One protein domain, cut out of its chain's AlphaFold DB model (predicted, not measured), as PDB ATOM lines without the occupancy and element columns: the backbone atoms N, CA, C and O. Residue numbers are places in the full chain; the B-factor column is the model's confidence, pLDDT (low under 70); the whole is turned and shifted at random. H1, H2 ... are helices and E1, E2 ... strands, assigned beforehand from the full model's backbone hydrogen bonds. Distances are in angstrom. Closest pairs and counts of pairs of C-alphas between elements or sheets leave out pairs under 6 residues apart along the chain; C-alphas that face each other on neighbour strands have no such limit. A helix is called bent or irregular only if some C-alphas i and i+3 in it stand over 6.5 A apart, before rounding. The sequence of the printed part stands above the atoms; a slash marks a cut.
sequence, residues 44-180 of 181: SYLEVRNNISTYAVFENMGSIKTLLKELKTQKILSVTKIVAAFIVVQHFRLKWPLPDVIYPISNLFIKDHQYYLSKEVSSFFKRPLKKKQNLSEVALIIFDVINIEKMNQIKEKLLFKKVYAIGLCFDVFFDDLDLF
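Overview. This is residues 44 to 180 of the 181 residues of an uncharacterized protein of Candidatus Anoxychlamydiales bacterium (UniProt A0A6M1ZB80). A strongly twisted sheet of five strands has helices over both faces: H2 and H3 cover one face and H4 covers the other. H1 packs by Leu 68 on the bent far parts of E4 and E5, and the last helix, H5, only grazes the sheet. The 137 printed residues hold five named helices and five named strands, in the order E1 E2 H1 H2 E3 H3 E4 H4 E5 H5. The sheet is mixed, in the order E1 E2 E5 E4 E3, and the class is mixed, helices and strands. The whole is compact, with a radius of gyration of the C-alphas of 13.9 A and spans of 38 by 35 by 28 A.

Arrangement. Start at E1, residues 45 to 49, an edge strand in an antiparallel hairpin with E2, residues 53 to 58; N 46 and O 57, 2.9 A apart, are within hydrogen-bond range. Parallel to E2 is its neighbour E5, residues 162 to 170, with N 56 and O 165 at 2.9 A. Next look at E4, residues 138 to 146, parallel to E5, with N 141 and O 164 at 2.8 A. The other edge strand, E3, residues 101 to 103, is parallel to E4, with N 103 and O 140 at 2.9 A. E4 bends by 86 degrees at residue 143, E5 by 73 degrees at residue 167. H1, residues 62 to 73, is on the sheet; its closest C-alpha to E5 is Leu 68, 6.9 A from that of Leu 168. Its residues 67 to 71 alone touch H2, residues 77 to 93, at a steep tilt of 51 degrees, opposite ways; the closest C-alphas, of Leu 71 and Val 79, are 6.2 A apart. H2 lies over E5 at a height over the sheet of 10.0 A. H3, residues 113 to 125, on the same face, touches H2 at the C-alphas of Ala 84 and Val 121, 5.0 A apart, and runs along E3 at 9 degrees on the local plane. H4, residues 148 to 157, is on the opposite face, over E5 and, only just, with 3 of its C-alphas, over E2. E3, H3, E4 and E4, H4, E5 are strand-helix-strand units, parallel neighbour strands joined through a helix, with left-handed and right-handed crossovers; E2, H1 H2, E3 is a split one, with E5 and E4 between its strands, right-handed. H5, residues 174 to 180, has 1 of 3 O i to N i+4 pairs within range and 3 of 4 O i to N i+3 pairs; H2 has 12 of 13, and H1, H3 and H4 have every O i to N i+4 pair.

Along the chain. Find C-alpha 45 at (80.278, 163.572, 142.751), where E1 begins. From C-alpha 77 at (102.609, 169.020, 148.608), H2 runs 25.2 A; H3 is 18.4 A long, E4 19.5 A and E5 21.2 A. H5 ends at C-alpha 180, (73.603, 150.383, 154.190).

Size, cuts and confidence. The C-alphas farthest apart, of Gly 62 and Ser 136, are 38.9 A apart. The printed part has no cut, and the one long link joins H3 to E4. The mean pLDDT of the printed part is 79.3; look for values under 70 mainly at residues 44 to 53 and 170 to 180.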
ATOM      1  N   SER A  44      83.065 163.544 138.830       66.12
ATOM      2  CA  SER A  44      81.650 163.597 139.198       66.12
ATOM      3  C   SER A  44      81.447 163.155 140.645       66.12
ATOM      4  O   SER A  44      81.946 162.114 141.068       66.12
ATOM      5  N   TYR A  45      80.709 163.960 141.412       68.00
ATOM      6  CA  TYR A  45      80.278 163.572 142.751       68.00
ATOM      7  C   TYR A  45      79.036 162.707 142.693       68.00
ATOM      8  O   TYR A  45      78.084 163.018 141.979       68.00
ATOM      9  N   LEU A  46      79.024 161.722 143.575       63.91
ATOM     10  CA  LEU A  46      77.827 161.038 144.009       63.91
ATOM     11  C   LEU A  46      77.487 161.548 145.413       63.91
ATOM     12  O   LEU A  46      78.308 161.468 146.334       63.91
ATOM     13  N   GLU A  47      76.307 162.153 145.556       69.12
ATOM     14  CA  GLU A  47      75.769 162.592 146.846       69.12
ATOM     15  C   GLU A  47      74.825 161.513 147.373       69.12
ATOM     16  O   GLU A  47      73.880 161.138 146.684       69.12
ATOM     17  N   VAL A  48      75.045 161.069 148.611       65.81
ATOM     18  CA  VAL A  48      74.111 160.181 149.307       65.81
ATOM     19  C   VAL A  48      73.652 160.838 150.601       65.81
ATOM     20  O   VAL A  48      74.459 161.285 151.428       65.81
ATOM     21  N   ARG A  49      72.332 160.943 150.763       65.00
ATOM     22  CA  ARG A  49      71.691 161.630 151.889       65.00
ATOM     23  C   ARG A  49      71.066 160.624 152.837       65.00
ATOM     24  O   ARG A  49      70.264 159.803 152.421       65.00
ATOM     25  N   ASN A  50      71.372 160.771 154.119       61.53
ATOM     26  CA  ASN A  50      70.657 160.127 155.210       61.53
ATOM     27  C   ASN A  50      70.192 161.197 156.218       61.53
ATOM     28  O   ASN A  50      70.611 162.357 156.160       61.53
ATOM     29  N   ASN A  51      69.322 160.824 157.154       56.59
ATOM     30  CA  ASN A  51      68.685 161.725 158.115       56.59
ATOM     31  C   ASN A  51      69.695 162.490 158.989       56.59
ATOM     32  O   ASN A  51      69.506 163.677 159.257       56.59
ATOM     33  N   ILE A  52      70.779 161.832 159.414       55.75
ATOM     34  CA  ILE A  52      71.767 162.393 160.358       55.75
ATOM     35  C   ILE A  52      73.079 162.769 159.653       55.75
ATOM     36  O   ILE A  52      73.785 163.686 160.090       55.75
ATOM     37  N   SER A  53      73.388 162.103 158.537       62.72
ATOM     38  CA  SER A  53      74.641 162.270 157.811       62.72
ATOM     39  C   SER A  53      74.450 162.444 156.307       62.72
ATOM     40  O   SER A  53      73.606 161.809 155.680       62.72
ATOM     41  N   THR A  54      75.249 163.329 155.712       71.69
ATOM     42  CA  THR A  54      75.292 163.517 154.258       71.69
ATOM     43  C   THR A  54      76.699 163.252 153.747       71.69
ATOM     44  O   THR A  54      77.661 163.815 154.276       71.69
ATOM     45  N   TYR A  55      76.808 162.387 152.740       74.00
ATOM     46  CA  TYR A  55      78.072 161.940 152.169       74.00
ATOM     47  C   TYR A  55      78.202 162.422 150.728       74.00
ATOM     48  O   TYR A  55      77.235 162.403 149.970       74.00
ATOM     49  N   ALA A  56      79.408 162.823 150.344       71.50
ATOM     50  CA  ALA A  56      79.748 163.100 148.958       71.50
ATOM     51  C   ALA A  56      81.075 162.419 148.624       71.50
ATOM     52  O   ALA A  56      82.081 162.658 149.295       71.50
ATOM     53  N   VAL A  57      81.073 161.560 147.608       71.56
ATOM     54  CA  VAL A  57      82.236 160.768 147.188       71.56
ATOM     55  C   VAL A  57      82.408 160.805 145.678       71.56
ATOM     56  O   VAL A  57      81.449 161.046 144.948       71.56
ATOM     57  N   PHE A  58      83.626 160.537 145.215       73.81
ATOM     58  CA  PHE A  58      83.879 160.224 143.813       73.81
ATOM     59  C   PHE A  58      83.978 158.718 143.620       73.81
ATOM     60  O   PHE A  58      84.341 157.970 144.536       73.81
ATOM     61  N   GLU A  59      83.721 158.287 142.396       68.94
ATOM     62  CA  GLU A  59      83.957 156.914 141.977       68.94
ATOM     63  C   GLU A  59      85.462 156.613 142.005       68.94
ATOM     64  O   GLU A  59      86.280 157.390 141.507       68.94
ATOM     65  N   ASN A  60      85.859 155.479 142.595       74.50
ATOM     66  CA  ASN A  60      87.269 155.097 142.722       74.50
ATOM     67  C   ASN A  60      87.849 154.521 141.417       74.50
ATOM     68  O   ASN A  60      88.377 153.405 141.369       74.50
ATOM     69  N   MET A  61      87.761 155.288 140.335       78.56
ATOM     70  CA  MET A  61      88.265 154.913 139.020       78.56
ATOM     71  C   MET A  61      88.935 156.088 138.302       78.56
ATOM     72  O   MET A  61      88.997 157.205 138.815       78.56
ATOM     73  N   GLY A  62      89.522 155.805 137.137       85.62
ATOM     74  CA  GLY A  62      90.105 156.818 136.258       85.62
ATOM     75  C   GLY A  62      91.097 157.761 136.948       85.62
ATOM     76  O   GLY A  62      91.976 157.350 137.717       85.62
ATOM     77  N   SER A  63      90.956 159.046 136.644       87.81
ATOM     78  CA  SER A  63      91.813 160.137 137.114       87.81
ATOM     79  C   SER A  63      91.720 160.393 138.620       87.81
ATOM     80  O   SER A  63      92.728 160.755 139.234       87.81
ATOM     81  N   ILE A  64      90.564 160.130 139.234       85.50
ATOM     82  CA  ILE A  64      90.351 160.217 140.684       85.50
ATOM     83  C   ILE A  64      91.240 159.215 141.429       85.50
ATOM     84  O   ILE A  64      91.921 159.578 142.392       85.50
ATOM     85  N   LYS A  65      91.334 157.970 140.946       85.69
ATOM     86  CA  LYS A  65      92.214 156.953 141.544       85.69
ATOM     87  C   LYS A  65      93.691 157.351 141.466       85.69
ATOM     88  O   LYS A  65      94.447 157.133 142.417       85.69
ATOM     89  N   THR A  66      94.108 157.973 140.360       88.50
ATOM     90  CA  THR A  66      95.456 158.550 140.238       88.50
ATOM     91  C   THR A  66      95.666 159.681 141.242       88.50
ATOM     92  O   THR A  66      96.675 159.678 141.942       88.50
ATOM     93  N   LEU A  67      94.713 160.608 141.370       87.25
ATOM     94  CA  LEU A  67      94.784 161.700 142.343       87.25
ATOM     95  C   LEU A  67      94.934 161.179 143.778       87.25
ATOM     96  O   LEU A  67      95.786 161.660 144.524       87.25
ATOM     97  N   LEU A  68      94.153 160.160 144.148       86.94
ATOM     98  CA  LEU A  68      94.241 159.513 145.455       86.94
ATOM     99  C   LEU A  68      95.623 158.888 145.688       86.94
ATOM    100  O   LEU A  68      96.187 159.023 146.776       86.94
ATOM    101  N   LYS A  69      96.181 158.209 144.679       87.00
ATOM    102  CA  LYS A  69      97.526 157.628 144.755       87.00
ATOM    103  C   LYS A  69      98.576 158.713 144.988       87.00
ATOM    104  O   LYS A  69      99.375 158.588 145.914       87.00
ATOM    105  N   GLU A  70      98.543 159.787 144.207       87.56
ATOM    106  CA  GLU A  70      99.485 160.902 144.340       87.56
ATOM    107  C   GLU A  70      99.376 161.571 145.716       87.56
ATOM    108  O   GLU A  70     100.393 161.776 146.385       87.56
ATOM    109  N   LEU A  71      98.152 161.789 146.210       86.88
ATOM    110  CA  LEU A  71      97.908 162.315 147.554       86.88
ATOM    111  C   LEU A  71      98.486 161.406 148.652       86.88
ATOM    112  O   LEU A  71      99.156 161.895 149.560       86.88
ATOM    113  N   LYS A  72      98.260 160.087 148.563       86.25
ATOM    114  CA  LYS A  72      98.779 159.105 149.533       86.25
ATOM    115  C   LYS A  72     100.302 159.047 149.543       86.25
ATOM    116  O   LYS A  72     100.896 158.885 150.602       86.25
ATOM    117  N   THR A  73     100.944 159.198 148.384       84.12
ATOM    118  CA  THR A  73     102.414 159.209 148.317       84.12
ATOM    119  C   THR A  73     103.036 160.485 148.885       84.12
ATOM    120  O   THR A  73     104.232 160.481 149.162       84.12
ATOM    121  N   GLN A  74     102.258 161.568 149.037       73.31
ATOM    122  CA  GLN A  74     102.689 162.886 149.534       73.31
ATOM    123  C   GLN A  74     103.908 163.495 148.821       73.31
ATOM    124  O   GLN A  74     104.505 164.451 149.313       73.31
ATOM    125  N   LYS A  75     104.279 162.989 147.641       75.12
ATOM    126  CA  LYS A  75     105.455 163.471 146.904       75.12
ATOM    127  C   LYS A  75     105.302 164.923 146.453       75.12
ATOM    128  O   LYS A  75     106.295 165.623 146.284       75.12
ATOM    129  N   ILE A  76     104.061 165.371 146.263       76.12
ATOM    130  CA  ILE A  76     103.726 166.694 145.739       76.12
ATOM    131  C   ILE A  76     102.804 167.408 146.737       76.12
ATOM    132  O   ILE A  76     101.596 167.190 146.757       76.12
ATOM    133  N   LEU A  77     103.360 168.301 147.561       76.69
ATOM    134  CA  LEU A  77     102.609 169.020 148.608       76.69
ATOM    135  C   LEU A  77     101.461 169.889 148.064       76.69
ATOM    136  O   LEU A  77     100.445 170.083 148.732       76.69
ATOM    137  N   SER A  78     101.603 170.418 146.849       84.06
ATOM    138  CA  SER A  78     100.564 171.209 146.181       84.06
ATOM    139  C   SER A  78      99.322 170.390 145.822       84.06
ATOM    140  O   SER A  78      98.242 170.974 145.741       84.06
ATOM    141  N   VAL A  79      99.433 169.060 145.684       85.19
ATOM    142  CA  VAL A  79      98.272 168.184 145.458       85.19
ATOM    143  C   VAL A  79      97.301 168.296 146.630       85.19
ATOM    144  O   VAL A  79      96.120 168.532 146.405       85.19
ATOM    145  N   THR A  80      97.783 168.259 147.876       88.31
ATOM    146  CA  THR A  80      96.931 168.395 149.072       88.31
ATOM    147  C   THR A  80      96.114 169.686 149.060       88.31
ATOM    148  O   THR A  80      94.920 169.660 149.347       88.31
ATOM    149  N   LYS A  81      96.728 170.814 148.682       88.50
ATOM    150  CA  LYS A  81      96.038 172.111 148.607       88.50
ATOM    151  C   LYS A  81      94.961 172.136 147.532       88.50
ATOM    152  O   LYS A  81      93.882 172.668 147.770       88.50
ATOM    153  N   ILE A  82      95.245 171.561 146.366       85.06
ATOM    154  CA  ILE A  82      94.283 171.492 145.260       85.06
ATOM    155  C   ILE A  82      93.107 170.605 145.634       85.06
ATOM    156  O   ILE A  82      91.962 171.000 145.443       85.06
ATOM    157  N   VAL A  83      93.383 169.445 146.225       86.75
ATOM    158  CA  VAL A  83      92.350 168.531 146.702       86.75
ATOM    159  C   VAL A  83      91.495 169.195 147.787       86.75
ATOM    160  O   VAL A  83      90.270 169.132 147.724       86.75
ATOM    161  N   ALA A  84      92.110 169.897 148.741       89.88
ATOM    162  CA  ALA A  84      91.387 170.645 149.767       89.88
ATOM    163  C   ALA A  84      90.507 171.755 149.169       89.88
ATOM    164  O   ALA A  84      89.331 171.856 149.512       89.88
ATOM    165  N   ALA A  85      91.048 172.561 148.250       88.69
ATOM    166  CA  ALA A  85      90.291 173.606 147.562       88.69
ATOM    167  C   ALA A  85      89.105 173.016 146.791       88.69
ATOM    168  O   ALA A  85      88.005 173.564 146.811       88.69
ATOM    169  N   PHE A  86      89.315 171.869 146.150       84.38
ATOM    170  CA  PHE A  86      88.271 171.165 145.432       84.38
ATOM    171  C   PHE A  86      87.151 170.690 146.362       84.38
ATOM    172  O   PHE A  86      85.992 171.003 146.108       84.38
ATOM    173  N   ILE A  87      87.479 170.045 147.487       86.94
ATOM    174  CA  ILE A  87      86.507 169.658 148.526       86.94
ATOM    175  C   ILE A  87      85.682 170.864 148.997       86.94
ATOM    176  O   ILE A  87      84.463 170.771 149.131       86.94
ATOM    177  N   VAL A  88      86.328 172.013 149.218       89.88
ATOM    178  CA  VAL A  88      85.665 173.250 149.662       89.88
ATOM    179  C   VAL A  88      84.688 173.767 148.607       89.88
ATOM    180  O   VAL A  88      83.540 174.071 148.929       89.88
ATOM    181  N   VAL A  89      85.105 173.837 147.339       86.94
ATOM    182  CA  VAL A  89      84.218 174.224 146.227       86.94
ATOM    183  C   VAL A  89      82.995 173.313 146.181       86.94
ATOM    184  O   VAL A  89      81.875 173.772 145.969       86.94
ATOM    185  N   GLN A  90      83.197 172.025 146.412       81.88
ATOM    186  CA  GLN A  90      82.163 171.014 146.246       81.88
ATOM    187  C   GLN A  90      81.164 171.035 147.393       81.88
ATOM    188  O   GLN A  90      79.964 171.027 147.148       81.88
ATOM    189  N   HIS A  91      81.639 171.238 148.619       87.94
ATOM    190  CA  HIS A  91      80.789 171.568 149.758       87.94
ATOM    191  C   HIS A  91      79.824 172.729 149.446       87.94
ATOM    192  O   HIS A  91      78.626 172.640 149.719       87.94
ATOM    193  N   PHE A  92      80.319 173.817 148.839       87.88
ATOM    194  CA  PHE A  92      79.464 174.941 148.440       87.88
ATOM    195  C   PHE A  92      78.490 174.579 147.312       87.88
ATOM    196  O   PHE A  92      77.329 174.983 147.367       87.88
ATOM    197  N   ARG A  93      78.918 173.798 146.310       85.19
ATOM    198  CA  ARG A  93      78.042 173.341 145.212       85.19
ATOM    199  C   ARG A  93      76.901 172.455 145.708       85.19
ATOM    200  O   ARG A  93      75.781 172.597 145.226       85.19
ATOM    201  N   LEU A  94      77.176 171.608 146.696       83.94
ATOM    202  CA  LEU A  94      76.194 170.750 147.363       83.94
ATOM    203  C   LEU A  94      75.257 171.531 148.303       83.94
ATOM    204  O   LEU A  94      74.309 170.964 148.839       83.94
ATOM    205  N   LYS A  95      75.487 172.842 148.483       88.00
ATOM    206  CA  LYS A  95      74.697 173.734 149.348       88.00
ATOM    207  C   LYS A  95      74.631 173.247 150.798       88.00
ATOM    208  O   LYS A  95      73.626 173.442 151.483       88.00
ATOM    209  N   TRP A  96      75.693 172.605 151.272       87.62
ATOM    210  CA  TRP A  96      75.785 172.194 152.665       87.62
ATOM    211  C   TRP A  96      76.010 173.413 153.573       87.62
ATOM    212  O   TRP A  96      76.645 174.390 153.157       87.62
ATOM    213  N   PRO A  97      75.472 173.399 154.805       90.38
ATOM    214  CA  PRO A  97      75.712 174.458 155.769       90.38
ATOM    215  C   PRO A  97      77.203 174.533 156.097       90.38
ATOM    216  O   PRO A  97      77.888 173.516 156.144       90.38
ATOM    217  N   LEU A  98      77.696 175.744 156.355       92.50
ATOM    218  CA  LEU A  98      79.071 175.930 156.806       92.50
ATOM    219  C   LEU A  98      79.318 175.106 158.079       92.50
ATOM    220  O   LEU A  98      78.548 175.247 159.030       92.50
ATOM    221  N   PRO A  99      80.383 174.292 158.129       93.94
ATOM    222  CA  PRO A  99      80.690 173.527 159.325       93.94
ATOM    223  C   PRO A  99      81.171 174.455 160.439       93.94
ATOM    224  O   PRO A  99      81.815 175.476 160.180       93.94
ATOM    225  N   ASP A 100      80.913 174.071 161.684       94.12
ATOM    226  CA  ASP A 100      81.484 174.718 162.867       94.12
ATOM    227  C   ASP A 100      82.901 174.197 163.133       94.12
ATOM    228  O   ASP A 100      83.770 174.926 163.616       94.12
ATOM    229  N   VAL A 101      83.150 172.935 162.770       93.81
ATOM    230  CA  VAL A 101      84.397 172.219 163.036       93.81
ATOM    231  C   VAL A 101      84.756 171.286 161.882       93.81
ATOM    232  O   VAL A 101      83.890 170.654 161.273       93.81
ATOM    233  N   ILE A 102      86.056 171.175 161.598       93.69
ATOM    234  CA  ILE A 102      86.591 170.087 160.776       93.69
ATOM    235  C   ILE A 102      87.052 168.979 161.719       93.69
ATOM    236  O   ILE A 102      87.904 169.206 162.584       93.69
ATOM    237  N   TYR A 103      86.492 167.785 161.561       89.62
ATOM    238  CA  TYR A 103      86.824 166.635 162.392       89.62
ATOM    239  C   TYR A 103      87.772 165.696 161.629       89.62
ATOM    240  O   TYR A 103      87.354 165.065 160.655       89.62
ATOM    241  N   PRO A 104      89.053 165.589 162.030       86.94
ATOM    242  CA  PRO A 104      89.984 164.661 161.404       86.94
ATOM    243  C   PRO A 104      89.736 163.240 161.912       86.94
ATOM    244  O   PRO A 104      89.650 163.002 163.120       86.94
ATOM    245  N   ILE A 105      89.691 162.277 160.997       80.44
ATOM    246  CA  ILE A 105      89.609 160.860 161.368       80.44
ATOM    247  C   ILE A 105      90.941 160.325 161.847       80.44
ATOM    248  O   ILE A 105      91.004 159.696 162.913       80.44
ATOM    249  N   SER A 106      92.007 160.620 161.103       75.75
ATOM    250  CA  SER A 106      93.345 160.231 161.510       75.75
ATOM    251  C   SER A 106      93.679 160.824 162.876       75.75
ATOM    252  O   SER A 106      93.101 161.814 163.345       75.75
ATOM    253  N   ASN A 107      94.541 160.128 163.611       69.56
ATOM    254  CA  ASN A 107      94.975 160.612 164.908       69.56
ATOM    255  C   ASN A 107      95.665 161.975 164.727       69.56
ATOM    256  O   ASN A 107      96.525 162.101 163.868       69.56
ATOM    257  N   LEU A 108      95.336 162.979 165.551       70.00
ATOM    258  CA  LEU A 108      95.984 164.300 165.499       70.00
ATOM    259  C   LEU A 108      97.510 164.212 165.679       70.00
ATOM    260  O   LEU A 108      98.236 165.101 165.237       70.00
ATOM    261  N   PHE A 109      97.989 163.142 166.317       69.75
ATOM    262  CA  PHE A 109      99.411 162.857 166.494       69.75
ATOM    263  C   PHE A 109     100.064 162.197 165.269       69.75
ATOM    264  O   PHE A 109     101.281 162.267 165.121       69.75
ATOM    265  N   ILE A 110      99.278 161.592 164.373       78.19
ATOM    266  CA  ILE A 110      99.754 160.961 163.138       78.19
ATOM    267  C   ILE A 110      99.515 161.944 161.991       78.19
ATOM    268  O   ILE A 110      98.402 162.096 161.494       78.19
ATOM    269  N   LYS A 111     100.578 162.632 161.572       82.06
ATOM    270  CA  LYS A 111     100.533 163.624 160.488       82.06
ATOM    271  C   LYS A 111     100.602 162.949 159.115       82.06
ATOM    272  O   LYS A 111     101.582 163.098 158.391       82.06
ATOM    273  N   ASP A 112      99.578 162.169 158.795       86.00
ATOM    274  CA  ASP A 112      99.404 161.520 157.496       86.00
ATOM    275  C   ASP A 112      98.733 162.444 156.460       86.00
ATOM    276  O   ASP A 112      98.501 163.634 156.696       86.00
ATOM    277  N   HIS A 113      98.433 161.909 155.271       85.44
ATOM    278  CA  HIS A 113      97.858 162.693 154.172       85.44
ATOM    279  C   HIS A 113      96.454 163.177 154.525       85.44
ATOM    280  O   HIS A 113      96.091 164.291 154.154       85.44
ATOM    281  N   GLN A 114      95.686 162.388 155.285       86.88
ATOM    282  CA  GLN A 114      94.364 162.782 155.771       86.88
ATOM    283  C   GLN A 114      94.449 163.947 156.761       86.88
ATOM    284  O   GLN A 114      93.631 164.868 156.685       86.88
ATOM    285  N   TYR A 115      95.439 163.947 157.660       89.50
ATOM    286  CA  TYR A 115      95.666 165.048 158.592       89.50
ATOM    287  C   TYR A 115      95.972 166.343 157.836       89.50
ATOM    288  O   TYR A 115      95.324 167.365 158.074       89.50
ATOM    289  N   TYR A 116      96.925 166.308 156.898       89.50
ATOM    290  CA  TYR A 116      97.283 167.495 156.116       89.50
ATOM    291  C   TYR A 116      96.129 167.979 155.242       89.50
ATOM    292  O   TYR A 116      95.889 169.184 155.173       89.50
ATOM    293  N   LEU A 117      95.373 167.061 154.638       90.00
ATOM    294  CA  LEU A 117      94.185 167.410 153.869       90.00
ATOM    295  C   LEU A 117      93.136 168.105 154.748       90.00
ATOM    296  O   LEU A 117      92.661 169.186 154.405       90.00
ATOM    297  N   SER A 118      92.831 167.534 155.915       91.69
ATOM    298  CA  SER A 118      91.877 168.115 156.869       91.69
ATOM    299  C   SER A 118      92.335 169.489 157.366       91.69
ATOM    300  O   SER A 118      91.522 170.399 157.526       91.69
ATOM    301  N   LYS A 119      93.644 169.668 157.574       92.19
ATOM    302  CA  LYS A 119      94.247 170.946 157.966       92.19
ATOM    303  C   LYS A 119      94.101 172.014 156.877       92.19
ATOM    304  O   LYS A 119      93.739 173.144 157.194       92.19
ATOM    305  N   GLU A 120      94.361 171.683 155.615       93.12
ATOM    306  CA  GLU A 120      94.184 172.633 154.507       93.12
ATOM    307  C   GLU A 120      92.703 172.997 154.315       93.12
ATOM    308  O   GLU A 120      92.374 174.172 154.178       93.12
ATOM    309  N   VAL A 121      91.785 172.027 154.409       93.69
ATOM    310  CA  VAL A 121      90.332 172.291 154.375       93.69
ATOM    311  C   VAL A 121      89.909 173.216 155.526       93.69
ATOM    312  O   VAL A 121      89.192 174.193 155.310       93.69
ATOM    313  N   SER A 122      90.400 172.955 156.739       94.88
ATOM    314  CA  SER A 122      90.207 173.810 157.920       94.88
ATOM    315  C   SER A 122      90.691 175.244 157.688       94.88
ATOM    316  O   SER A 122      89.983 176.190 158.041       94.88
ATOM    317  N   SER A 123      91.844 175.409 157.034       95.12
ATOM    318  CA  SER A 123      92.388 176.712 156.645       95.12
ATOM    319  C   SER A 123      91.464 177.456 155.673       95.12
ATOM    320  O   SER A 123      91.122 178.613 155.922       95.12
ATOM    321  N   PHE A 124      90.979 176.786 154.620       95.00
ATOM    322  CA  PHE A 124      90.055 177.385 153.649       95.00
ATOM    323  C   PHE A 124      88.731 177.830 154.279       95.00
ATOM    324  O   PHE A 124      88.277 178.946 154.028       95.00
ATOM    325  N   PHE A 125      88.124 176.992 155.125       94.75
ATOM    326  CA  PHE A 125      86.876 177.342 155.811       94.75
ATOM    327  C   PHE A 125      87.069 178.321 156.976       94.75
ATOM    328  O   PHE A 125      86.085 178.869 157.471       94.75
ATOM    329  N   LYS A 126      88.309 178.539 157.434       95.75
ATOM    330  CA  LYS A 126      88.624 179.250 158.684       95.75
ATOM    331  C   LYS A 126      87.869 178.648 159.876       95.75
ATOM    332  O   LYS A 126      87.271 179.358 160.689       95.75
ATOM    333  N   ARG A 127      87.871 177.315 159.960       95.12
ATOM    334  CA  ARG A 127      87.214 176.539 161.022       95.12
ATOM    335  C   ARG A 127      88.229 175.704 161.777       95.12
ATOM    336  O   ARG A 127      89.182 175.232 161.165       95.12
ATOM    337  N   PRO A 128      88.066 175.517 163.093       93.50
ATOM    338  CA  PRO A 128      89.029 174.772 163.883       93.50
ATOM    339  C   PRO A 128      89.053 173.287 163.501       93.50
ATOM    340  O   PRO A 128      88.017 172.688 163.216       93.50
ATOM    341  N   LEU A 129      90.245 172.693 163.559       91.94
ATOM    342  CA  LEU A 129      90.451 171.250 163.470       91.94
ATOM    343  C   LEU A 129      90.421 170.660 164.889       91.94
ATOM    344  O   LEU A 129      91.320 170.945 165.683       91.94
ATOM    345  N   LYS A 130      89.399 169.872 165.243       89.00
ATOM    346  CA  LYS A 130      89.243 169.325 166.609       89.00
ATOM    347  C   LYS A 130      88.737 167.883 166.589       89.00
ATOM    348  O   LYS A 130      87.887 167.536 165.781       89.00
ATOM    349  N   LYS A 131      89.224 167.068 167.537       83.88
ATOM    350  CA  LYS A 131      88.679 165.727 167.840       83.88
ATOM    351  C   LYS A 131      87.679 165.700 168.998       83.88
ATOM    352  O   LYS A 131      86.975 164.711 169.167       83.88
ATOM    353  N   LYS A 132      87.624 166.747 169.825       82.69
ATOM    354  CA  LYS A 132      86.616 166.835 170.887       82.69
ATOM    355  C   LYS A 132      85.257 167.108 170.243       82.69
ATOM    356  O   LYS A 132      85.161 168.024 169.435       82.69
ATOM    357  N   GLN A 133      84.260 166.305 170.593       83.31
ATOM    358  CA  GLN A 133      82.920 166.362 170.014       83.31
ATOM    359  C   GLN A 133      81.986 167.220 170.873       83.31
ATOM    360  O   GLN A 133      82.170 167.313 172.091       83.31
ATOM    361  N   ASN A 134      80.993 167.838 170.235       81.56
ATOM    362  CA  ASN A 134      79.974 168.649 170.886       81.56
ATOM    363  C   ASN A 134      78.638 168.506 170.142       81.56
ATOM    364  O   ASN A 134      78.558 168.744 168.937       81.56
ATOM    365  N   LEU A 135      77.580 168.167 170.879       81.62
ATOM    366  CA  LEU A 135      76.249 167.872 170.344       81.62
ATOM    367  C   LEU A 135      75.567 169.064 169.660       81.62
ATOM    368  O   LEU A 135      74.601 168.863 168.934       81.62
ATOM    369  N   SER A 136      76.032 170.296 169.882       83.75
ATOM    370  CA  SER A 136      75.491 171.491 169.220       83.75
ATOM    371  C   SER A 136      76.193 171.851 167.906       83.75
ATOM    372  O   SER A 136      75.648 172.649 167.146       83.75
ATOM    373  N   GLU A 137      77.355 171.256 167.620       88.81
ATOM    374  CA  GLU A 137      78.193 171.598 166.466       88.81
ATOM    375  C   GLU A 137      77.813 170.794 165.213       88.81
ATOM    376  O   GLU A 137      77.448 169.615 165.282       88.81
ATOM    377  N   VAL A 138      77.940 171.432 164.048       88.50
ATOM    378  CA  VAL A 138      77.923 170.790 162.729       88.50
ATOM    379  C   VAL A 138      79.355 170.451 162.325       88.50
ATOM    380  O   VAL A 138      80.196 171.339 162.160       88.50
ATOM    381  N   ALA A 139      79.637 169.163 162.138       91.00
ATOM    382  CA  ALA A 139      80.970 168.687 161.788       91.00
ATOM    383  C   ALA A 139      81.086 168.363 160.296       91.00
ATOM    384  O   ALA A 139      80.212 167.703 159.733       91.00
ATOM    385  N   LEU A 140      82.202 168.767 159.683       90.94
ATOM    386  CA  LEU A 140      82.641 168.255 158.385       90.94
ATOM    387  C   LEU A 140      83.808 167.284 158.586       90.94
ATOM    388  O   LEU A 140      84.832 167.636 159.175       90.94
ATOM    389  N   ILE A 141      83.654 166.071 158.074       88.94
ATOM    390  CA  ILE A 141      84.643 165.000 158.131       88.94
ATOM    391  C   ILE A 141      85.197 164.763 156.730       88.94
ATOM    392  O   ILE A 141      84.440 164.654 155.765       88.94
ATOM    393  N   ILE A 142      86.519 164.665 156.618       86.81
ATOM    394  CA  ILE A 142      87.204 164.453 155.340       86.81
ATOM    395  C   ILE A 142      87.809 163.051 155.282       86.81
ATOM    396  O   ILE A 142      88.489 162.623 156.217       86.81
ATOM    397  N   PHE A 143      87.592 162.359 154.164       81.69
ATOM    398  CA  PHE A 143      88.083 161.007 153.916       81.69
ATOM    399  C   PHE A 143      88.898 160.942 152.634       81.69
ATOM    400  O   PHE A 143      88.608 161.608 151.644       81.69
ATOM    401  N   ASP A 144      89.884 160.056 152.625       77.25
ATOM    402  CA  ASP A 144      90.537 159.644 151.390       77.25
ATOM    403  C   ASP A 144      89.710 158.568 150.669       77.25
ATOM    404  O   ASP A 144      89.425 158.682 149.486       77.25
ATOM    405  N   VAL A 145      89.259 157.559 151.405       78.25
ATOM    406  CA  VAL A 145      88.384 156.491 150.935       78.25
ATOM    407  C   VAL A 145      87.314 156.253 151.985       78.25
ATOM    408  O   VAL A 145      87.647 156.048 153.160       78.25
ATOM    409  N   ILE A 146      86.051 156.272 151.578       74.44
ATOM    410  CA  ILE A 146      84.934 155.855 152.420       74.44
ATOM    411  C   ILE A 146      84.686 154.356 152.187       74.44
ATOM    412  O   ILE A 146      84.617 153.894 151.051       74.44
ATOM    413  N   ASN A 147      84.598 153.604 153.283       74.25
ATOM    414  CA  ASN A 147      84.221 152.192 153.320       74.25
ATOM    415  C   ASN A 147      83.190 151.967 154.443       74.25
ATOM    416  O   ASN A 147      82.985 152.850 155.284       74.25
ATOM    417  N   ILE A 148      82.561 150.788 154.468       69.75
ATOM    418  CA  ILE A 148      81.489 150.451 155.423       69.75
ATOM    419  C   ILE A 148      81.964 150.591 156.876       69.75
ATOM    420  O   ILE A 148      81.283 151.198 157.699       69.75
ATOM    421  N   GLU A 149      83.168 150.115 157.198       73.69
ATOM    422  CA  GLU A 149      83.723 150.212 158.552       73.69
ATOM    423  C   GLU A 149      83.857 151.664 159.028       73.69
ATOM    424  O   GLU A 149      83.441 152.000 160.138       73.69
ATOM    425  N   LYS A 150      84.401 152.552 158.186       74.81
ATOM    426  CA  LYS A 150      84.517 153.981 158.496       74.81
ATOM    427  C   LYS A 150      83.141 154.629 158.611       74.81
ATOM    428  O   LYS A 150      82.953 155.469 159.485       74.81
ATOM    429  N   MET A 151      82.176 154.242 157.777       72.81
ATOM    430  CA  MET A 151      80.801 154.736 157.888       72.81
ATOM    431  C   MET A 151      80.159 154.345 159.219       72.81
ATOM    432  O   MET A 151      79.592 155.207 159.889       72.81
ATOM    433  N   ASN A 152      80.315 153.094 159.645       72.19
ATOM    434  CA  ASN A 152      79.802 152.625 160.931       72.19
ATOM    435  C   ASN A 152      80.494 153.338 162.097       72.19
ATOM    436  O   ASN A 152      79.827 153.792 163.021       72.19
ATOM    437  N   GLN A 153      81.809 153.573 162.013       73.88
ATOM    438  CA  GLN A 153      82.525 154.379 163.009       73.88
ATOM    439  C   GLN A 153      81.966 155.803 163.140       73.88
ATOM    440  O   GLN A 153      81.884 156.316 164.254       73.88
ATOM    441  N   ILE A 154      81.581 156.449 162.034       74.12
ATOM    442  CA  ILE A 154      80.942 157.775 162.056       74.12
ATOM    443  C   ILE A 154      79.567 157.683 162.716       74.12
ATOM    444  O   ILE A 154      79.272 158.484 163.599       74.12
ATOM    445  N   LYS A 155      78.738 156.726 162.277       71.25
ATOM    446  CA  LYS A 155      77.355 156.565 162.744       71.25
ATOM    447  C   LYS A 155      77.292 156.267 164.243       71.25
ATOM    448  O   LYS A 155      76.493 156.872 164.946       71.25
ATOM    449  N   GLU A 156      78.133 155.360 164.731       68.94
ATOM    450  CA  GLU A 156      78.050 154.852 166.105       68.94
ATOM    451  C   GLU A 156      78.800 155.710 167.131       68.94
ATOM    452  O   GLU A 156      78.452 155.693 168.310       68.94
ATOM    453  N   LYS A 157      79.853 156.441 166.726       67.88
ATOM    454  CA  LYS A 157      80.796 157.068 167.678       67.88
ATOM    455  C   LYS A 157      80.799 158.592 167.682       67.88
ATOM    456  O   LYS A 157      81.566 159.174 168.455       67.88
ATOM    457  N   LEU A 158      80.026 159.245 166.814       73.19
ATOM    458  CA  LEU A 158      80.043 160.701 166.694       73.19
ATOM    459  C   LEU A 158      78.756 161.340 167.214       73.19
ATOM    460  O   LEU A 158      77.670 161.141 166.683       73.19
ATOM    461  N   LEU A 159      78.920 162.173 168.235       78.56
ATOM    462  CA  LEU A 159      77.876 162.908 168.932       78.56
ATOM    463  C   LEU A 159      77.910 164.385 168.506       78.56
ATOM    464  O   LEU A 159      78.344 165.257 169.260       78.56
ATOM    465  N   PHE A 160      77.467 164.656 167.277       76.94
ATOM    466  CA  PHE A 160      77.310 166.004 166.709       76.94
ATOM    467  C   PHE A 160      75.841 166.300 166.397       76.94
ATOM    468  O   PHE A 160      75.049 165.375 166.219       76.94
ATOM    469  N   LYS A 161      75.486 167.584 166.245       81.62
ATOM    470  CA  LYS A 161      74.139 167.988 165.804       81.62
ATOM    471  C   LYS A 161      73.828 167.429 164.419       81.62
ATOM    472  O   LYS A 161      72.712 166.998 164.146       81.62
ATOM    473  N   LYS A 162      74.818 167.517 163.527       81.81
ATOM    474  CA  LYS A 162      74.759 167.008 162.159       81.81
ATOM    475  C   LYS A 162      76.161 166.732 161.641       81.81
ATOM    476  O   LYS A 162      77.089 167.488 161.941       81.81
ATOM    477  N   VAL A 163      76.300 165.676 160.847       82.00
ATOM    478  CA  VAL A 163      77.583 165.268 160.274       82.00
ATOM    479  C   VAL A 163      77.535 165.352 158.755       82.00
ATOM    480  O   VAL A 163      76.665 164.781 158.106       82.00
ATOM    481  N   TYR A 164      78.514 166.033 158.183       82.62
ATOM    482  CA  TYR A 164      78.777 166.050 156.754       82.62
ATOM    483  C   TYR A 164      80.098 165.344 156.492       82.62
ATOM    484  O   TYR A 164      81.058 165.522 157.238       82.62
ATOM    485  N   ALA A 165      80.162 164.532 155.446       81.81
ATOM    486  CA  ALA A 165      81.333 163.732 155.130       81.81
ATOM    487  C   ALA A 165      81.664 163.844 153.641       81.81
ATOM    488  O   ALA A 165      80.834 163.533 152.795       81.81
ATOM    489  N   ILE A 166      82.884 164.270 153.309       79.88
ATOM    490  CA  ILE A 166      83.362 164.315 151.919       79.88
ATOM    491  C   ILE A 166      84.556 163.382 151.777       79.88
ATOM    492  O   ILE A 166      85.561 163.542 152.472       79.88
ATOM    493  N   GLY A 167      84.436 162.410 150.878       75.62
ATOM    494  CA  GLY A 167      85.494 161.477 150.518       75.62
ATOM    495  C   GLY A 167      86.059 161.736 149.127       75.62
ATOM    496  O   GLY A 167      85.366 162.265 148.260       75.62
ATOM    497  N   LEU A 168      87.315 161.338 148.906       73.81
ATOM    498  CA  LEU A 168      87.923 161.351 147.569       73.81
ATOM    499  C   LEU A 168      87.580 160.125 146.735       73.81
ATOM    500  O   LEU A 168      87.558 160.234 145.523       73.81
ATOM    501  N   CYS A 169      87.308 158.989 147.365       73.50
ATOM    502  CA  CYS A 169      86.919 157.756 146.696       73.50
ATOM    503  C   CYS A 169      85.937 156.969 147.570       73.50
ATOM    504  O   CYS A 169      85.941 157.106 148.799       73.50
ATOM    505  N   PHE A 170      85.164 156.082 146.953       69.62
ATOM    506  CA  PHE A 170      84.412 155.029 147.634       69.62
ATOM    507  C   PHE A 170      84.858 153.648 147.123       69.62
ATOM    508  O   PHE A 170      85.064 153.484 145.923       69.62
ATOM    509  N   ASP A 171      85.083 152.691 148.031       61.72
ATOM    510  CA  ASP A 171      85.686 151.375 147.717       61.72
ATOM    511  C   ASP A 171      84.668 150.234 147.510       61.72
ATOM    512  O   ASP A 171      85.073 149.112 147.218       61.72
ATOM    513  N   VAL A 172      83.365 150.491 147.658       55.22
ATOM    514  CA  VAL A 172      82.297 149.484 147.487       55.22
ATOM    515  C   VAL A 172      81.432 149.859 146.270       55.22
ATOM    516  O   VAL A 172      81.434 151.018 145.855       55.22
ATOM    517  N   PHE A 173      80.740 148.910 145.635       52.91
ATOM    518  CA  PHE A 173      79.808 149.247 144.555       52.91
ATOM    519  C   PHE A 173      78.688 150.146 145.094       52.91
ATOM    520  O   PHE A 173      78.266 150.013 146.242       52.91
ATOM    521  N   PHE A 174      78.241 151.106 144.282       48.81
ATOM    522  CA  PHE A 174      77.259 152.107 144.706       48.81
ATOM    523  C   PHE A 174      75.917 151.476 145.116       48.81
ATOM    524  O   PHE A 174      75.272 151.968 146.036       48.81
ATOM    525  N   ASP A 175      75.567 150.334 144.520       48.72
ATOM    526  CA  ASP A 175      74.362 149.565 144.852       48.72
ATOM    527  C   ASP A 175      74.361 149.053 146.304       48.72
ATOM    528  O   ASP A 175      73.309 148.938 146.927       48.72
ATOM    529  N   ASP A 176      75.539 148.812 146.888       48.88
ATOM    530  CA  ASP A 176      75.650 148.426 148.296       48.88
ATOM    531  C   ASP A 176      75.441 149.636 149.225       48.88
ATOM    532  O   ASP A 176      74.983 149.492 150.354       48.88
ATOM    533  N   LEU A 177      75.736 150.858 148.771       49.38
ATOM    534  CA  LEU A 177      75.615 152.083 149.576       49.38
ATOM    535  C   LEU A 177      74.159 152.395 149.947       49.38
ATOM    536  O   LEU A 177      73.906 152.806 151.081       49.38
ATOM    537  N   ASP A 178      73.230 152.146 149.022       50.25
ATOM    538  CA  ASP A 178      71.784 152.290 149.234       50.25
ATOM    539  C   ASP A 178      71.222 151.217 150.187       50.25
ATOM    540  O   ASP A 178      70.214 151.444 150.852       50.25
ATOM    541  N   LEU A 179      71.887 150.063 150.306       43.81
ATOM    542  CA  LEU A 179      71.525 148.986 151.238       43.81
ATOM    543  C   LEU A 179      71.984 149.251 152.683       43.81
ATOM    544  O   LEU A 179      71.455 148.643 153.615       43.81
ATOM    545  N   PHE A 180      72.968 150.134 152.886       41.31
ATOM    546  CA  PHE A 180      73.603 150.383 154.190       41.31
ATOM    547  C   PHE A 180      73.327 151.776 154.785       41.31
ATOM    548  O   PHE A 180      73.824 152.092 155.879       41.31
TER     549      PHE A 180